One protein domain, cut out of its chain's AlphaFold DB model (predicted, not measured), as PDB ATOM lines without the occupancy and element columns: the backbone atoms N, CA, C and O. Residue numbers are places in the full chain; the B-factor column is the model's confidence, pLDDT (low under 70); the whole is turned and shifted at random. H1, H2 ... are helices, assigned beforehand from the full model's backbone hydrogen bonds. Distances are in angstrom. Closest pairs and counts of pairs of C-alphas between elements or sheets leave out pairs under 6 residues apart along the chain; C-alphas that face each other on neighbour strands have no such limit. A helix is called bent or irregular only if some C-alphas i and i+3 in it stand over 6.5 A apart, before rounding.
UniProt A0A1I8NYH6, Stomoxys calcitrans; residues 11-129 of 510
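AT A GLANCE: This is residues 11 to 129 of the 510 residues of a protein of Stomoxys calcitrans (UniProt A0A1I8NYH6). A sharply kinked helix, H1, sits in the middle, with a helical hairpin of H4 and H5 on one side and H3 crossing it on the other, H2 lying beyond H3. A wide loop, residues 38 to 64, joins H1 to H2 and reaches the opposite end of the domain from the end of H2. The printed part has 119 residues with five named helices, H1 to H5 in order, and no named strand; its class is all helix. It is compact, with a radius of gyration of the C-alphas of 13.8 A and spans of 44 by 34 by 27 A.

HOW THE PARTS SIT: H1, residues 15 to 37, is the hub, touching three helices. H2, residues 65 to 81, is close to H1 but not clearly touching; their closest C-alphas, Lys 32 and Ile 68, are 6.8 A apart. H3, residues 84 to 94, touches H1 about perpendicular, at 85 degrees, with C-alphas of Ala 22 and Pro 85 closest at 5.1 A. H2 touches H3 with residues 71 to 75 alone, closest at the C-alphas of Phe 75 and Cys 84, 6.0 A. H4, residues 104 to 113, and H5, residues 117 to 128, form a hairpin at a shallow tilt of 18 degrees, opposite ways; the C-alphas of Leu 111 and Ala 120 are closest, 5.5 A. With H1 they form a bundle, three helices that touch one another: H1 and H4 touch only at their ends, closest at C-alphas 37 and 110, 6.5 A, and H1 touches H5 with residues 21 to 25 alone, closest at C-alphas 24 and 119, 6.2 A. Every O i to N i+4 pair is within hydrogen-bond range in H3, H4 and H5, against 13 of 19 in H1 and 11 of 13 in H2.

IN THESE COORDINATES: H1 begins at C-alpha 15 (25.300, -29.695, -9.981) and measures 22.7 A; it is irregular, C-alphas 28 and 31 being 8.4 A apart, with a kink of 102 degrees near residue 27. H2 measures 23.3 A and is irregular too, C-alphas 77 and 80 being 9.3 A apart. H3, H4 and H5 measure 15.8, 14.2 and 15.0 A, and H5 ends at C-alpha 128 (36.868, -39.638, -14.855).

THE WHOLE: The two C-alphas farthest apart, Leu 51 and Gly 79, are 44.4 A apart. The printed part has no cut, and the link from H1 to H2, 27 residues, is long. The mean pLDDT of the printed part is 88.0, with residues 46 to 59 under 70.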
ATOM      1  N   ARG A  11      22.467 -37.284 -14.358       94.69
ATOM      2  CA  ARG A  11      21.637 -36.748 -13.264       94.69
ATOM      3  C   ARG A  11      22.208 -36.978 -11.859       94.69
ATOM      4  O   ARG A  11      21.755 -36.338 -10.919       94.69
ATOM      5  N   ASN A  12      23.164 -37.897 -11.712       94.88
ATOM      6  CA  ASN A  12      23.817 -38.196 -10.435       94.88
ATOM      7  C   ASN A  12      25.127 -37.408 -10.255       94.88
ATOM      8  O   ASN A  12      25.758 -37.497  -9.204       94.88
ATOM      9  N   VAL A  13      25.550 -36.652 -11.272       95.62
ATOM     10  CA  VAL A  13      26.722 -35.773 -11.201       95.62
ATOM     11  C   VAL A  13      26.378 -34.547 -10.360       95.62
ATOM     12  O   VAL A  13      25.263 -34.027 -10.427       95.62
ATOM     13  N   GLN A  14      27.333 -34.053  -9.570       95.31
ATOM     14  CA  GLN A  14      27.100 -32.860  -8.761       95.31
ATOM     15  C   GLN A  14      26.780 -31.649  -9.642       95.31
ATOM     16  O   GLN A  14      27.473 -31.360 -10.619       95.31
ATOM     17  N   THR A  15      25.772 -30.873  -9.238       93.50
ATOM     18  CA  THR A  15      25.300 -29.695  -9.981       93.50
ATOM     19  C   THR A  15      26.405 -28.663 -10.224       93.50
ATOM     20  O   THR A  15      26.437 -28.043 -11.280       93.50
ATOM     21  N   ASN A  16      27.344 -28.496  -9.284       94.81
ATOM     22  CA  ASN A  16      28.479 -27.576  -9.435       94.81
ATOM     23  C   ASN A  16      29.449 -28.029 -10.542       94.81
ATOM     24  O   ASN A  16      29.910 -27.232 -11.356       94.81
ATOM     25  N   ASP A  17      29.734 -29.324 -10.613       95.38
ATOM     26  CA  ASP A  17      30.616 -29.871 -11.642       95.38
ATOM     27  C   ASP A  17      29.956 -29.816 -13.021       95.38
ATOM     28  O   ASP A  17      30.579 -29.412 -14.006       95.38
ATOM     29  N   LEU A  18      28.658 -30.117 -13.070       95.19
ATOM     30  CA  LEU A  18      27.850 -29.998 -14.274       95.19
ATOM     31  C   LEU A  18      27.726 -28.538 -14.742       95.19
ATOM     32  O   LEU A  18      27.756 -28.275 -15.942       95.19
ATOM     33  N   TYR A  19      27.664 -27.581 -13.810       95.81
ATOM     34  CA  TYR A  19      27.696 -26.147 -14.108       95.81
ATOM     35  C   TYR A  19      29.003 -25.738 -14.795       95.81
ATOM     36  O   TYR A  19      28.961 -25.055 -15.815       95.81
ATOM     37  N   LYS A  20      30.163 -26.190 -14.297       96.31
ATOM     38  CA  LYS A  20      31.466 -25.899 -14.929       96.31
ATOM     39  C   LYS A  20      31.532 -26.438 -16.358       96.31
ATOM     40  O   LYS A  20      31.982 -25.732 -17.258       96.31
ATOM     41  N   LEU A  21      31.036 -27.657 -16.578       96.56
ATOM     42  CA  LEU A  21      30.924 -28.219 -17.922       96.56
ATOM     43  C   LEU A  21      29.950 -27.410 -18.793       96.56
ATOM     44  O   LEU A  21      30.233 -27.157 -19.962       96.56
ATOM     45  N   ALA A  22      28.821 -26.976 -18.229       96.25
ATOM     46  CA  ALA A  22      27.848 -26.166 -18.945       96.25
ATOM     47  C   ALA A  22      28.450 -24.832 -19.404       96.25
ATOM     48  O   ALA A  22      28.227 -24.455 -20.545       96.25
ATOM     49  N   VAL A  23      29.264 -24.165 -18.579       96.31
ATOM     50  CA  VAL A  23      29.989 -22.942 -18.977       96.31
ATOM     51  C   VAL A  23      30.867 -23.195 -20.207       96.31
ATOM     52  O   VAL A  23      30.827 -22.423 -21.156       96.31
ATOM     53  N   ILE A  24      31.604 -24.310 -20.241       96.56
ATOM     54  CA  ILE A  24      32.461 -24.664 -21.388       96.56
ATOM     55  C   ILE A  24      31.639 -24.903 -22.664       96.56
ATOM     56  O   ILE A  24      32.099 -24.603 -23.762       96.56
ATOM     57  N   LEU A  25      30.441 -25.476 -22.536       96.69
ATOM     58  CA  LEU A  25      29.555 -25.758 -23.670       96.69
ATOM     59  C   LEU A  25      28.706 -24.559 -24.104       96.69
ATOM     60  O   LEU A  25      28.137 -24.584 -25.198       96.69
ATOM     61  N   ASP A  26      28.579 -23.548 -23.251       95.06
ATOM     62  CA  ASP A  26      27.883 -22.306 -23.578       95.06
ATOM     63  C   ASP A  26      28.726 -21.456 -24.541       95.06
ATOM     64  O   ASP A  26      28.183 -20.808 -25.440       95.06
ATOM     65  N   ASP A  27      30.057 -21.563 -24.440       92.19
ATOM     66  CA  ASP A  27      30.988 -20.969 -25.396       92.19
ATOM     67  C   ASP A  27      30.625 -21.388 -26.833       92.19
ATOM     68  O   ASP A  27      30.480 -22.570 -27.148       92.19
ATOM     69  N   ASN A  28      30.477 -20.406 -27.730       91.19
ATOM     70  CA  ASN A  28      30.184 -20.610 -29.157       91.19
ATOM     71  C   ASN A  28      28.980 -21.526 -29.460       91.19
ATOM     72  O   ASN A  28      28.958 -22.176 -30.510       91.19
ATOM     73  N   ASP A  29      27.981 -21.590 -28.570       93.44
ATOM     74  CA  ASP A  29      26.802 -22.448 -28.733       93.44
ATOM     75  C   ASP A  29      27.140 -23.946 -28.938       93.44
ATOM     76  O   ASP A  29      26.405 -24.677 -29.615       93.44
ATOM     77  N   TYR A  30      28.244 -24.446 -28.367       95.56
ATOM     78  CA  TYR A  30      28.643 -25.853 -28.523       95.56
ATOM     79  C   TYR A  30      27.597 -26.843 -28.003       95.56
ATOM     80  O   TYR A  30      27.473 -27.949 -28.535       95.56
ATOM     81  N   TRP A  31      26.781 -26.434 -27.034       96.06
ATOM     82  CA  TRP A  31      25.631 -27.199 -26.560       96.06
ATOM     83  C   TRP A  31      24.645 -27.578 -27.682       96.06
ATOM     84  O   TRP A  31      24.053 -28.652 -27.616       96.06
ATOM     85  N   LYS A  32      24.500 -26.764 -28.744       96.44
ATOM     86  CA  LYS A  32      23.652 -27.095 -29.908       96.44
ATOM     87  C   LYS A  32      24.243 -28.247 -30.709       96.44
ATOM     88  O   LYS A  32      23.534 -29.192 -31.036       96.44
ATOM     89  N   LYS A  33      25.559 -28.201 -30.958       95.12
ATOM     90  CA  LYS A  33      26.288 -29.280 -31.645       95.12
ATOM     91  C   LYS A  33      26.208 -30.588 -30.865       95.12
ATOM     92  O   LYS A  33      26.005 -31.640 -31.460       95.12
ATOM     93  N   LEU A  34      26.325 -30.514 -29.538       95.62
ATOM     94  CA  LEU A  34      26.117 -31.670 -28.673       95.62
ATOM     95  C   LEU A  34      24.685 -32.197 -28.809       95.62
ATOM     96  O   LEU A  34      24.510 -33.377 -29.077       95.62
ATOM     97  N   MET A  35      23.675 -31.332 -28.679       95.19
ATOM     98  CA  MET A  35      22.260 -31.715 -28.760       95.19
ATOM     99  C   MET A  35      21.906 -32.387 -30.095       95.19
ATOM    100  O   MET A  35      21.158 -33.364 -30.118       95.19
ATOM    101  N   GLU A  36      22.488 -31.907 -31.191       93.38
ATOM    102  CA  GLU A  36      22.372 -32.495 -32.526       93.38
ATOM    103  C   GLU A  36      23.062 -33.857 -32.671       93.38
ATOM    104  O   GLU A  36      22.630 -34.676 -33.483       93.38
ATOM    105  N   ALA A  37      24.131 -34.104 -31.913       91.81
ATOM    106  CA  ALA A  37      24.888 -35.348 -31.968       91.81
ATOM    107  C   ALA A  37      24.240 -36.490 -31.167       91.81
ATOM    108  O   ALA A  37      24.633 -37.642 -31.356       91.81
ATOM    109  N   ILE A  38      23.269 -36.192 -30.293       92.31
ATOM    110  CA  ILE A  38      22.591 -37.181 -29.441       92.31
ATOM    111  C   ILE A  38      21.690 -38.082 -30.309       92.31
ATOM    112  O   ILE A  38      20.695 -37.597 -30.868       92.31
ATOM    113  N   PRO A  39      21.981 -39.392 -30.410       89.81
ATOM    114  CA  PRO A  39      21.146 -40.325 -31.156       89.81
ATOM    115  C   PRO A  39      19.857 -40.638 -30.392       89.81
ATOM    116  O   PRO A  39      19.804 -40.525 -29.164       89.81
ATOM    117  N   LYS A  40      18.804 -41.017 -31.125       87.81
ATOM    118  CA  LYS A  40      17.497 -41.359 -30.544       87.81
ATOM    119  C   LYS A  40      17.585 -42.562 -29.602       87.81
ATOM    120  O   LYS A  40      17.110 -42.478 -28.469       87.81
ATOM    121  N   ASP A  41      18.253 -43.614 -30.062       82.06
ATOM    122  CA  ASP A  41      18.401 -44.870 -29.336       82.06
ATOM    123  C   ASP A  41      19.810 -44.950 -28.737       82.06
ATOM    124  O   ASP A  41      20.806 -45.143 -29.435       82.06
ATOM    125  N   ILE A  42      19.902 -44.759 -27.420       82.00
ATOM    126  CA  ILE A  42      21.141 -44.915 -26.652       82.00
ATOM    127  C   ILE A  42      20.980 -46.158 -25.792       82.00
ATOM    128  O   ILE A  42      20.101 -46.208 -24.940       82.00
ATOM    129  N   ASN A  43      21.842 -47.154 -25.978       81.25
ATOM    130  CA  ASN A  43      21.912 -48.298 -25.076       81.25
ATOM    131  C   ASN A  43      23.238 -48.272 -24.322       81.25
ATOM    132  O   ASN A  43      24.261 -48.660 -24.876       81.25
ATOM    133  N   ASN A  44      23.213 -47.883 -23.046       76.75
ATOM    134  CA  ASN A  44      24.422 -47.718 -22.231       76.75
ATOM    135  C   ASN A  44      25.297 -48.976 -22.138       76.75
ATOM    136  O   ASN A  44      26.496 -48.861 -21.920       76.75
ATOM    137  N   LYS A  45      24.717 -50.175 -22.295       72.06
ATOM    138  CA  LYS A  45      25.467 -51.442 -22.227       72.06
ATOM    139  C   LYS A  45      26.269 -51.725 -23.493       72.06
ATOM    140  O   LYS A  45      27.255 -52.451 -23.448       72.06
ATOM    141  N   THR A  46      25.806 -51.191 -24.615       66.38
ATOM    142  CA  THR A  46      26.371 -51.448 -25.943       66.38
ATOM    143  C   THR A  46      27.125 -50.227 -26.473       66.38
ATOM    144  O   THR A  46      27.977 -50.352 -27.350       66.38
ATOM    145  N   PHE A  47      26.842 -49.039 -25.932       63.78
ATOM    146  CA  PHE A  47      27.408 -47.775 -26.376       63.78
ATOM    147  C   PHE A  47      28.916 -47.716 -26.096       63.78
ATOM    148  O   PHE A  47      29.347 -47.744 -24.947       63.78
ATOM    149  N   GLY A  48      29.720 -47.634 -27.160       56.78
ATOM    150  CA  GLY A  48      31.185 -47.670 -27.077       56.78
ATOM    151  C   GLY A  48      31.800 -49.074 -27.139       56.78
ATOM    152  O   GLY A  48      33.019 -49.193 -27.048       56.78
ATOM    153  N   SER A  49      30.997 -50.129 -27.327       58.12
ATOM    154  CA  SER A  49      31.524 -51.450 -27.686       58.12
ATOM    155  C   SER A  49      32.002 -51.444 -29.144       58.12
ATOM    156  O   SER A  49      31.262 -50.971 -30.007       58.12
ATOM    157  N   PRO A  50      33.181 -52.010 -29.462       52.62
ATOM    158  CA  PRO A  50      33.705 -52.065 -30.833       52.62
ATOM    159  C   PRO A  50      32.819 -52.859 -31.811       52.62
ATOM    160  O   PRO A  50      33.019 -52.770 -33.017       52.62
ATOM    161  N   LEU A  51      31.852 -53.635 -31.304       46.72
ATOM    162  CA  LEU A  51      30.936 -54.465 -32.095       46.72
ATOM    163  C   LEU A  51      29.663 -53.750 -32.561       46.72
ATOM    164  O   LEU A  51      28.970 -54.276 -33.426       46.72
ATOM    165  N   HIS A  52      29.337 -52.585 -32.001       49.91
ATOM    166  CA  HIS A  52      28.239 -51.768 -32.502       49.91
ATOM    167  C   HIS A  52      28.866 -50.551 -33.168       49.91
ATOM    168  O   HIS A  52      29.662 -49.872 -32.509       49.91
ATOM    169  N   PRO A  53      28.546 -50.243 -34.439       50.44
ATOM    170  CA  PRO A  53      28.909 -48.960 -35.006       50.44
ATOM    171  C   PRO A  53      28.420 -47.917 -34.013       50.44
ATOM    172  O   PRO A  53      27.234 -47.869 -33.670       50.44
ATOM    173  N   ILE A  54      29.363 -47.154 -33.462       53.41
ATOM    174  CA  ILE A  54      29.101 -46.223 -32.360       53.41
ATOM    175  C   ILE A  54      28.024 -45.210 -32.799       53.41
ATOM    176  O   ILE A  54      27.349 -44.610 -31.968       53.41
ATOM    177  N   PHE A  55      27.809 -45.077 -34.113       57.25
ATOM    178  CA  PHE A  55      26.850 -44.183 -34.722       57.25
ATOM    179  C   PHE A  55      26.321 -44.759 -36.039       57.25
ATOM    180  O   PHE A  55      26.843 -44.436 -37.103       57.25
ATOM    181  N   ASP A  56      25.266 -45.569 -35.988       54.56
ATOM    182  CA  ASP A  56      24.435 -45.745 -37.177       54.56
ATOM    183  C   ASP A  56      23.718 -44.413 -37.427       54.56
ATOM    184  O   ASP A  56      22.787 -44.044 -36.710       54.56
ATOM    185  N   ASP A  57      24.162 -43.666 -38.441       55.66
ATOM    186  CA  ASP A  57      23.543 -42.396 -38.867       55.66
ATOM    187  C   ASP A  57      22.064 -42.585 -39.288       55.66
ATOM    188  O   ASP A  57      21.301 -41.629 -39.427       55.66
ATOM    189  N   ASN A  58      21.629 -43.844 -39.406       58.62
ATOM    190  CA  ASN A  58      20.259 -44.265 -39.676       58.62
ATOM    191  C   ASN A  58      19.316 -44.165 -38.462       58.62
ATOM    192  O   ASN A  58      18.104 -44.118 -38.656       58.62
ATOM    193  N   GLY A  59      19.828 -44.121 -37.224       63.22
ATOM    194  CA  GLY A  59      19.002 -44.126 -36.000       63.22
ATOM    195  C   GLY A  59      18.261 -42.813 -35.711       63.22
ATOM    196  O   GLY A  59      17.421 -42.741 -34.814       63.22
ATOM    197  N   GLY A  60      18.552 -41.758 -36.476       79.75
ATOM    198  CA  GLY A  60      17.977 -40.435 -36.273       79.75
ATOM    199  C   GLY A  60      18.476 -39.740 -34.999       79.75
ATOM    200  O   GLY A  60      19.028 -40.333 -34.068       79.75
ATOM    201  N   ARG A  61      18.289 -38.421 -34.961       88.81
ATOM    202  CA  ARG A  61      18.678 -37.576 -33.823       88.81
ATOM    203  C   ARG A  61      17.550 -37.557 -32.796       88.81
ATOM    204  O   ARG A  61      16.382 -37.454 -33.170       88.81
ATOM    205  N   LYS A  62      17.886 -37.608 -31.503       91.88
ATOM    206  CA  LYS A  62      16.895 -37.519 -30.414       91.88
ATOM    207  C   LYS A  62      16.196 -36.167 -30.398       91.88
ATOM    208  O   LYS A  62      15.008 -36.070 -30.091       91.88
ATOM    209  N   TYR A  63      16.947 -35.119 -30.721       94.44
ATOM    210  CA  TYR A  63      16.475 -33.751 -30.658       94.44
ATOM    211  C   TYR A  63      16.422 -33.102 -32.044       94.44
ATOM    212  O   TYR A  63      17.358 -33.199 -32.833       94.44
ATOM    213  N   SER A  64      15.302 -32.428 -32.319       94.19
ATOM    214  CA  SER A  64      15.083 -31.614 -33.516       94.19
ATOM    215  C   SER A  64      15.516 -30.160 -33.277       94.19
ATOM    216  O   SER A  64      15.660 -29.714 -32.135       94.19
ATOM    217  N   ASN A  65      15.635 -29.385 -34.356       95.12
ATOM    218  CA  ASN A  65      15.802 -27.931 -34.307       95.12
ATOM    219  C   ASN A  65      14.716 -27.226 -33.477       95.12
ATOM    220  O   ASN A  65      14.986 -26.208 -32.839       95.12
ATOM    221  N   ASP A  66      13.500 -27.773 -33.430       96.50
ATOM    222  CA  ASP A  66      12.438 -27.209 -32.593       96.50
ATOM    223  C   ASP A  66      12.730 -27.383 -31.098       96.50
ATOM    224  O   ASP A  66      12.495 -26.461 -30.317       96.50
ATOM    225  N   HIS A  67      13.355 -28.492 -30.693       96.12
ATOM    226  CA  HIS A  67      13.802 -28.684 -29.310       96.12
ATOM    227  C   HIS A  67      14.931 -27.709 -28.941       96.12
ATOM    228  O   HIS A  67      14.924 -27.147 -27.847       96.12
ATOM    229  N   ILE A  68      15.846 -27.418 -29.874       95.81
ATOM    230  CA  ILE A  68      16.876 -26.381 -29.685       95.81
ATOM    231  C   ILE A  68      16.216 -25.018 -29.428       95.81
ATOM    232  O   ILE A  68      16.591 -24.303 -28.493       95.81
ATOM    233  N   ARG A  69      15.186 -24.662 -30.208       95.94
ATOM    234  CA  ARG A  69      14.424 -23.416 -30.014       95.94
ATOM    235  C   ARG A  69      13.707 -23.375 -28.665       95.94
ATOM    236  O   ARG A  69      13.660 -22.311 -28.048       95.94
ATOM    237  N   LEU A  70      13.169 -24.500 -28.190       96.00
ATOM    238  CA  LEU A  70      12.537 -24.581 -26.869       96.00
ATOM    239  C   LEU A  70      13.530 -24.261 -25.747       96.00
ATOM    240  O   LEU A  70      13.200 -23.449 -24.880       96.00
ATOM    241  N   ILE A  71      14.754 -24.798 -25.804       95.06
ATOM    242  CA  ILE A  71      15.810 -24.478 -24.830       95.06
ATOM    243  C   ILE A  71      16.171 -22.989 -24.884       95.06
ATOM    244  O   ILE A  71      16.192 -22.320 -23.851       95.06
ATOM    245  N   GLN A  72      16.361 -22.425 -26.080       94.25
ATOM    246  CA  GLN A  72      16.646 -20.992 -26.232       94.25
ATOM    247  C   GLN A  72      15.523 -20.105 -25.679       94.25
ATOM    248  O   GLN A  72      15.774 -19.053 -25.092       94.25
ATOM    249  N   ASN A  73      14.266 -20.508 -25.862       93.75
ATOM    250  CA  ASN A  73      13.120 -19.782 -25.324       93.75
ATOM    251  C   ASN A  73      12.999 -19.949 -23.803       93.75
ATOM    252  O   ASN A  73      12.611 -19.006 -23.115       93.75
ATOM    253  N   ALA A  74      13.353 -21.114 -23.252       91.69
ATOM    254  CA  ALA A  74      13.441 -21.325 -21.809       91.69
ATOM    255  C   ALA A  74      14.522 -20.437 -21.172       91.69
ATOM    256  O   ALA A  74      14.250 -19.787 -20.162       91.69
ATOM    257  N   PHE A  75      15.685 -20.313 -21.816       91.38
ATOM    258  CA  PHE A  75      16.736 -19.371 -21.425       91.38
ATOM    259  C   PHE A  75      16.228 -17.922 -21.412       91.38
ATOM    260  O   PHE A  75      16.317 -17.235 -20.399       91.38
ATOM    261  N   LYS A  76      15.565 -17.471 -22.487       90.19
ATOM    262  CA  LYS A  76      14.986 -16.113 -22.550       90.19
ATOM    263  C   LYS A  76      13.974 -15.820 -21.437       90.19
ATOM    264  O   LYS A  76      13.836 -14.666 -21.046       90.19
ATOM    265  N   ARG A  77      13.246 -16.836 -20.958       88.62
ATOM    266  CA  ARG A  77      12.268 -16.701 -19.864       88.62
ATOM    267  C   ARG A  77      12.923 -16.662 -18.486       88.62
ATOM    268  O   ARG A  77      12.457 -15.927 -17.625       88.62
ATOM    269  N   THR A  78      13.971 -17.454 -18.282       82.94
ATOM    270  CA  THR A  78      14.696 -17.552 -17.003       82.94
ATOM    271  C   THR A  78      15.757 -16.461 -16.828       82.94
ATOM    272  O   THR A  78      16.180 -16.195 -15.705       82.94
ATOM    273  N   GLY A  79      16.144 -15.782 -17.912       77.25
ATOM    274  CA  GLY A  79      17.179 -14.751 -17.903       77.25
ATOM    275  C   GLY A  79      18.577 -15.338 -17.688       77.25
ATOM    276  O   GLY A  79      18.809 -16.522 -17.910       77.25
ATOM    277  N   GLU A  80      19.511 -14.515 -17.207       75.38
ATOM    278  CA  GLU A  80      20.912 -14.903 -16.950       75.38
ATOM    279  C   GLU A  80      21.079 -15.904 -15.785       75.38
ATOM    280  O   GLU A  80      22.192 -16.314 -15.470       75.38
ATOM    281  N   SER A  81      19.986 -16.325 -15.135       81.88
ATOM    282  CA  SER A  81      20.042 -17.244 -13.993       81.88
ATOM    283  C   SER A  81      20.421 -18.677 -14.378       81.88
ATOM    284  O   SER A  81      20.864 -19.428 -13.508       81.88
ATOM    285  N   ARG A  82      20.210 -19.096 -15.632       88.94
ATOM    286  CA  ARG A  82      20.500 -20.460 -16.103       88.94
ATOM    287  C   ARG A  82      21.160 -20.412 -17.471       88.94
ATOM    288  O   ARG A  82      20.802 -19.571 -18.279       88.94
ATOM    289  N   LEU A  83      22.076 -21.335 -17.749       93.62
ATOM    290  CA  LEU A  83      22.691 -21.475 -19.077       93.62
ATOM    291  C   LEU A  83      21.888 -22.454 -19.942       93.62
ATOM    292  O   LEU A  83      21.301 -23.406 -19.419       93.62
ATOM    293  N   CYS A  84      21.907 -22.278 -21.266       95.31
ATOM    294  CA  CYS A  84      21.277 -23.219 -22.201       95.31
ATOM    295  C   CYS A  84      21.749 -24.675 -21.990       95.31
ATOM    296  O   CYS A  84      20.894 -25.553 -21.851       95.31
ATOM    297  N   PRO A  85      23.062 -24.963 -21.881       96.06
ATOM    298  CA  PRO A  85      23.537 -26.314 -21.590       96.06
ATOM    299  C   PRO A  85      23.093 -26.873 -20.231       96.06
ATOM    300  O   PRO A  85      22.940 -28.082 -20.117       96.06
ATOM    301  N   GLN A  86      22.821 -26.046 -19.212       95.50
ATOM    302  CA  GLN A  86      22.250 -26.564 -17.957       95.50
ATOM    303  C   GLN A  86      20.827 -27.077 -18.166       95.50
ATOM    304  O   GLN A  86      20.490 -28.156 -17.700       95.50
ATOM    305  N   ILE A  87      20.008 -26.317 -18.900       95.38
ATOM    306  CA  ILE A  87      18.644 -26.730 -19.248       95.38
ATOM    307  C   ILE A  87      18.691 -28.011 -20.092       95.38
ATOM    308  O   ILE A  87      17.918 -28.934 -19.852       95.38
ATOM    309  N   LEU A  88      19.637 -28.099 -21.034       96.38
ATOM    310  CA  LEU A  88      19.882 -29.321 -21.801       96.38
ATOM    311  C   LEU A  88      20.229 -30.502 -20.891       96.38
ATOM    312  O   LEU A  88      19.724 -31.593 -21.119       96.38
ATOM    313  N   PHE A  89      21.087 -30.320 -19.889       96.06
ATOM    314  CA  PHE A  89      21.473 -31.413 -19.002       96.06
ATOM    315  C   PHE A  89      20.351 -31.869 -18.071       96.06
ATOM    316  O   PHE A  89      20.245 -33.070 -17.834       96.06
ATOM    317  N   ASP A  90      19.493 -30.966 -17.600       94.69
ATOM    318  CA  ASP A  90      18.293 -31.348 -16.847       94.69
ATOM    319  C   ASP A  90      17.351 -32.205 -17.706       94.69
ATOM    320  O   ASP A  90      16.882 -33.268 -17.285       94.69
ATOM    321  N   GLU A  91      17.108 -31.757 -18.939       95.00
ATOM    322  CA  GLU A  91      16.225 -32.427 -19.893       95.00
ATOM    323  C   GLU A  91      16.807 -33.779 -20.324       95.00
ATOM    324  O   GLU A  91      16.175 -34.830 -20.232       95.00
ATOM    325  N   TRP A  92      18.061 -33.787 -20.767       95.12
ATOM    326  CA  TRP A  92      18.695 -34.989 -21.285       95.12
ATOM    327  C   TRP A  92      19.054 -35.977 -20.174       95.12
ATOM    328  O   TRP A  92      18.815 -37.176 -20.335       95.12
ATOM    329  N   GLY A  93      19.542 -35.499 -19.026       94.00
ATOM    330  CA  GLY A  93      19.897 -36.319 -17.864       94.00
ATOM    331  C   GLY A  93      18.714 -37.082 -17.264       94.00
ATOM    332  O   GLY A  93      18.896 -38.157 -16.683       94.00
ATOM    333  N   SER A  94      17.495 -36.568 -17.441       92.44
ATOM    334  CA  SER A  94      16.260 -37.239 -17.032       92.44
ATOM    335  C   SER A  94      15.616 -38.086 -18.140       92.44
ATOM    336  O   SER A  94      14.817 -38.969 -17.815       92.44
ATOM    337  N   SER A  95      16.012 -37.892 -19.403       91.12
ATOM    338  CA  SER A  95      15.428 -38.552 -20.575       91.12
ATOM    339  C   SER A  95      15.703 -40.065 -20.666       91.12
ATOM    340  O   SER A  95      16.745 -40.558 -20.233       91.12
ATOM    341  N   GLY A  96      14.788 -40.789 -21.326       88.25
ATOM    342  CA  GLY A  96      14.925 -42.218 -21.648       88.25
ATOM    343  C   GLY A  96      14.502 -43.183 -20.531       88.25
ATOM    344  O   GLY A  96      14.239 -42.801 -19.387       88.25
ATOM    345  N   ARG A  97      14.423 -44.473 -20.878       88.25
ATOM    346  CA  ARG A  97      14.191 -45.574 -19.925       88.25
ATOM    347  C   ARG A  97      15.453 -45.865 -19.109       88.25
ATOM    348  O   ARG A  97      16.527 -45.348 -19.390       88.25
ATOM    349  N   LYS A  98      15.357 -46.747 -18.104       82.31
ATOM    350  CA  LYS A  98      16.456 -47.064 -17.163       82.31
ATOM    351  C   LYS A  98      17.814 -47.362 -17.832       82.31
ATOM    352  O   LYS A  98      18.831 -46.961 -17.289       82.31
ATOM    353  N   ASN A  99      17.836 -48.020 -18.993       84.12
ATOM    354  CA  ASN A  99      19.078 -48.384 -19.697       84.12
ATOM    355  C   ASN A  99      19.494 -47.388 -20.802       84.12
ATOM    356  O   ASN A  99      20.505 -47.609 -21.465       84.12
ATOM    357  N   GLU A 100      18.710 -46.329 -21.005       88.00
ATOM    358  CA  GLU A 100      18.902 -45.300 -22.041       88.00
ATOM    359  C   GLU A 100      19.318 -43.946 -21.444       88.00
ATOM    360  O   GLU A 100      19.527 -42.973 -22.170       88.00
ATOM    361  N   ARG A 101      19.397 -43.860 -20.109       91.06
ATOM    362  CA  ARG A 101      19.767 -42.631 -19.398       91.06
ATOM    363  C   ARG A 101      21.217 -42.275 -19.701       91.06
ATOM    364  O   ARG A 101      22.075 -43.131 -19.521       91.06
ATOM    365  N   PRO A 102      21.538 -41.037 -20.089       93.12
ATOM    366  CA  PRO A 102      22.898 -40.714 -20.491       93.12
ATOM    367  C   PRO A 102      23.873 -40.850 -19.320       93.12
ATOM    368  O   PRO A 102      23.630 -40.337 -18.224       93.12
ATOM    369  N   THR A 103      24.989 -41.527 -19.569       94.12
ATOM    370  CA  THR A 103      26.103 -41.660 -18.624       94.12
ATOM    371  C   THR A 103      27.277 -40.774 -19.029       94.12
ATOM    372  O   THR A 103      27.341 -40.268 -20.154       94.12
ATOM    373  N   LEU A 104      28.238 -40.589 -18.124       93.88
ATOM    374  CA  LEU A 104      29.462 -39.840 -18.412       93.88
ATOM    375  C   LEU A 104      30.291 -40.457 -19.545       93.88
ATOM    376  O   LEU A 104      30.880 -39.722 -20.335       93.88
ATOM    377  N   GLY A 105      30.305 -41.788 -19.667       91.62
ATOM    378  CA  GLY A 105      30.954 -42.476 -20.782       91.62
ATOM    379  C   GLY A 105      30.285 -42.168 -22.123       91.62
ATOM    380  O   GLY A 105      30.966 -41.853 -23.099       91.62
ATOM    381  N   VAL A 106      28.947 -42.179 -22.158       92.31
ATOM    382  CA  VAL A 106      28.166 -41.800 -23.350       92.31
ATOM    383  C   VAL A 106      28.432 -40.341 -23.725       92.31
ATOM    384  O   VAL A 106      28.710 -40.043 -24.886       92.31
ATOM    385  N   LEU A 107      28.398 -39.439 -22.743       94.69
ATOM    386  CA  LEU A 107      28.684 -38.020 -22.936       94.69
ATOM    387  C   LEU A 107      30.086 -37.796 -23.518       94.69
ATOM    388  O   LEU A 107      30.208 -37.077 -24.504       94.69
ATOM    389  N   LEU A 108      31.128 -38.424 -22.962       94.12
ATOM    390  CA  LEU A 108      32.499 -38.275 -23.459       94.12
ATOM    391  C   LEU A 108      32.612 -38.680 -24.936       94.12
ATOM    392  O   LEU A 108      33.154 -37.932 -25.750       94.12
ATOM    393  N   ASN A 109      32.040 -39.826 -25.301       91.75
ATOM    394  CA  ASN A 109      32.047 -40.315 -26.680       91.75
ATOM    395  C   ASN A 109      31.286 -39.378 -27.635       91.75
ATOM    396  O   ASN A 109      31.731 -39.139 -28.758       91.75
ATOM    397  N   LEU A 110      30.164 -38.802 -27.190       92.81
ATOM    398  CA  LEU A 110      29.411 -37.818 -27.974       92.81
ATOM    399  C   LEU A 110      30.179 -36.507 -28.158       92.81
ATOM    400  O   LEU A 110      30.168 -35.943 -29.253       92.81
ATOM    401  N   LEU A 111      30.881 -36.037 -27.123       94.81
ATOM    402  CA  LEU A 111      31.731 -34.849 -27.210       94.81
ATOM    403  C   LEU A 111      32.864 -35.050 -28.222       94.81
ATOM    404  O   LEU A 111      33.145 -34.143 -29.003       94.81
ATOM    405  N   LEU A 112      33.466 -36.242 -28.261       92.38
ATOM    406  CA  LEU A 112      34.485 -36.584 -29.255       92.38
ATOM    407  C   LEU A 112      33.919 -36.631 -30.672       92.38
ATOM    408  O   LEU A 112      34.504 -36.032 -31.574       92.38
ATOM    409  N   LYS A 113      32.749 -37.252 -30.869       88.06
ATOM    410  CA  LYS A 113      32.067 -37.249 -32.173       88.06
ATOM    411  C   LYS A 113      31.777 -35.833 -32.660       88.06
ATOM    412  O   LYS A 113      31.985 -35.525 -33.829       88.06
ATOM    413  N   ALA A 114      31.301 -34.968 -31.770       91.75
ATOM    414  CA  ALA A 114      30.993 -33.580 -32.094       91.75
ATOM    415  C   ALA A 114      32.248 -32.685 -32.203       91.75
ATOM    416  O   ALA A 114      32.112 -31.476 -32.405       91.75
ATOM    417  N   GLN A 115      33.456 -33.256 -32.065       93.06
ATOM    418  CA  GLN A 115      34.742 -32.547 -32.053       93.06
ATOM    419  C   GLN A 115      34.807 -31.431 -30.991       93.06
ATOM    420  O   GLN A 115      35.489 -30.417 -31.149       93.06
ATOM    421  N   LEU A 116      34.099 -31.615 -29.874       95.12
ATOM    422  CA  LEU A 116      34.038 -30.688 -28.742       95.12
ATOM    423  C   LEU A 116      35.135 -31.013 -27.726       95.12
ATOM    424  O   LEU A 116      34.876 -31.304 -26.556       95.12
ATOM    425  N   PHE A 117      36.385 -30.971 -28.180       94.75
ATOM    426  CA  PHE A 117      37.504 -31.513 -27.415       94.75
ATOM    427  C   PHE A 117      37.771 -30.797 -26.089       94.75
ATOM    428  O   PHE A 117      38.168 -31.438 -25.131       94.75
ATOM    429  N   ARG A 118      37.509 -29.487 -25.983       95.12
ATOM    430  CA  ARG A 118      37.681 -28.760 -24.711       95.12
ATOM    431  C   ARG A 118      36.756 -29.294 -23.612       95.12
ATOM    432  O   ARG A 118      37.167 -29.410 -22.463       95.12
ATOM    433  N   ALA A 119      35.516 -29.622 -23.967       96.50
ATOM    434  CA  ALA A 119      34.571 -30.245 -23.047       96.50
ATOM    435  C   ALA A 119      34.934 -31.716 -22.791       96.50
ATOM    436  O   ALA A 119      34.819 -32.180 -21.660       96.50
ATOM    437  N   ALA A 120      35.403 -32.436 -23.817       96.00
ATOM    438  CA  ALA A 120      35.851 -33.822 -23.680       96.00
ATOM    439  C   ALA A 120      37.052 -33.949 -22.725       96.00
ATOM    440  O   ALA A 120      37.030 -34.795 -21.834       96.00
ATOM    441  N   ASP A 121      38.047 -33.068 -22.856       95.94
ATOM    442  CA  ASP A 121      39.197 -32.974 -21.954       95.94
ATOM    443  C   ASP A 121      38.741 -32.730 -20.511       95.94
ATOM    444  O   ASP A 121      39.174 -33.434 -19.605       95.94
ATOM    445  N   PHE A 122      37.814 -31.787 -20.300       96.00
ATOM    446  CA  PHE A 122      37.281 -31.493 -18.967       96.00
ATOM    447  C   PHE A 122      36.584 -32.708 -18.343       96.00
ATOM    448  O   PHE A 122      36.789 -33.006 -17.171       96.00
ATOM    449  N   VAL A 123      35.782 -33.454 -19.110       95.50
ATOM    450  CA  VAL A 123      35.130 -34.674 -18.603       95.50
ATOM    451  C   VAL A 123      36.163 -35.764 -18.291       95.50
ATOM    452  O   VAL A 123      36.082 -36.391 -17.232       95.50
ATOM    453  N   ALA A 124      37.144 -35.979 -19.170       94.75
ATOM    454  CA  ALA A 124      38.190 -36.977 -18.963       94.75
ATOM    455  C   ALA A 124      39.022 -36.668 -17.709       94.75
ATOM    456  O   ALA A 124      39.127 -37.512 -16.820       94.75
ATOM    457  N   GLU A 125      39.530 -35.441 -17.581       94.88
ATOM    458  CA  GLU A 125      40.416 -35.051 -16.484       94.88
ATOM    459  C   GLU A 125      39.666 -34.850 -15.164       94.88
ATOM    460  O   GLU A 125      40.054 -35.409 -14.136       94.88
ATOM    461  N   ASN A 126      38.583 -34.062 -15.163       93.69
ATOM    462  CA  ASN A 126      37.924 -33.648 -13.925       93.69
ATOM    463  C   ASN A 126      36.923 -34.677 -13.402       93.69
ATOM    464  O   ASN A 126      36.739 -34.762 -12.186       93.69
ATOM    465  N   PHE A 127      36.237 -35.422 -14.277       94.44
ATOM    466  CA  PHE A 127      35.197 -36.354 -13.828       94.44
ATOM    467  C   PHE A 127      35.724 -37.779 -13.713       94.44
ATOM    468  O   PHE A 127      35.509 -38.430 -12.687       94.44
ATOM    469  N   LEU A 128      36.420 -38.250 -14.750       92.88
ATOM    470  CA  LEU A 128      36.868 -39.638 -14.855       92.88
ATOM    471  C   LEU A 128      38.301 -39.853 -14.349       92.88
ATOM    472  O   LEU A 128      38.662 -40.986 -14.047       92.88
ATOM    473  N   GLY A 129      39.104 -38.794 -14.201       91.50
ATOM    474  CA  GLY A 129      40.515 -38.905 -13.813       91.50
ATOM    475  C   GLY A 129      41.360 -39.662 -14.843       91.50
ATOM    476  O   GLY A 129      42.332 -40.326 -14.485       91.50
TER     477      GLY A 129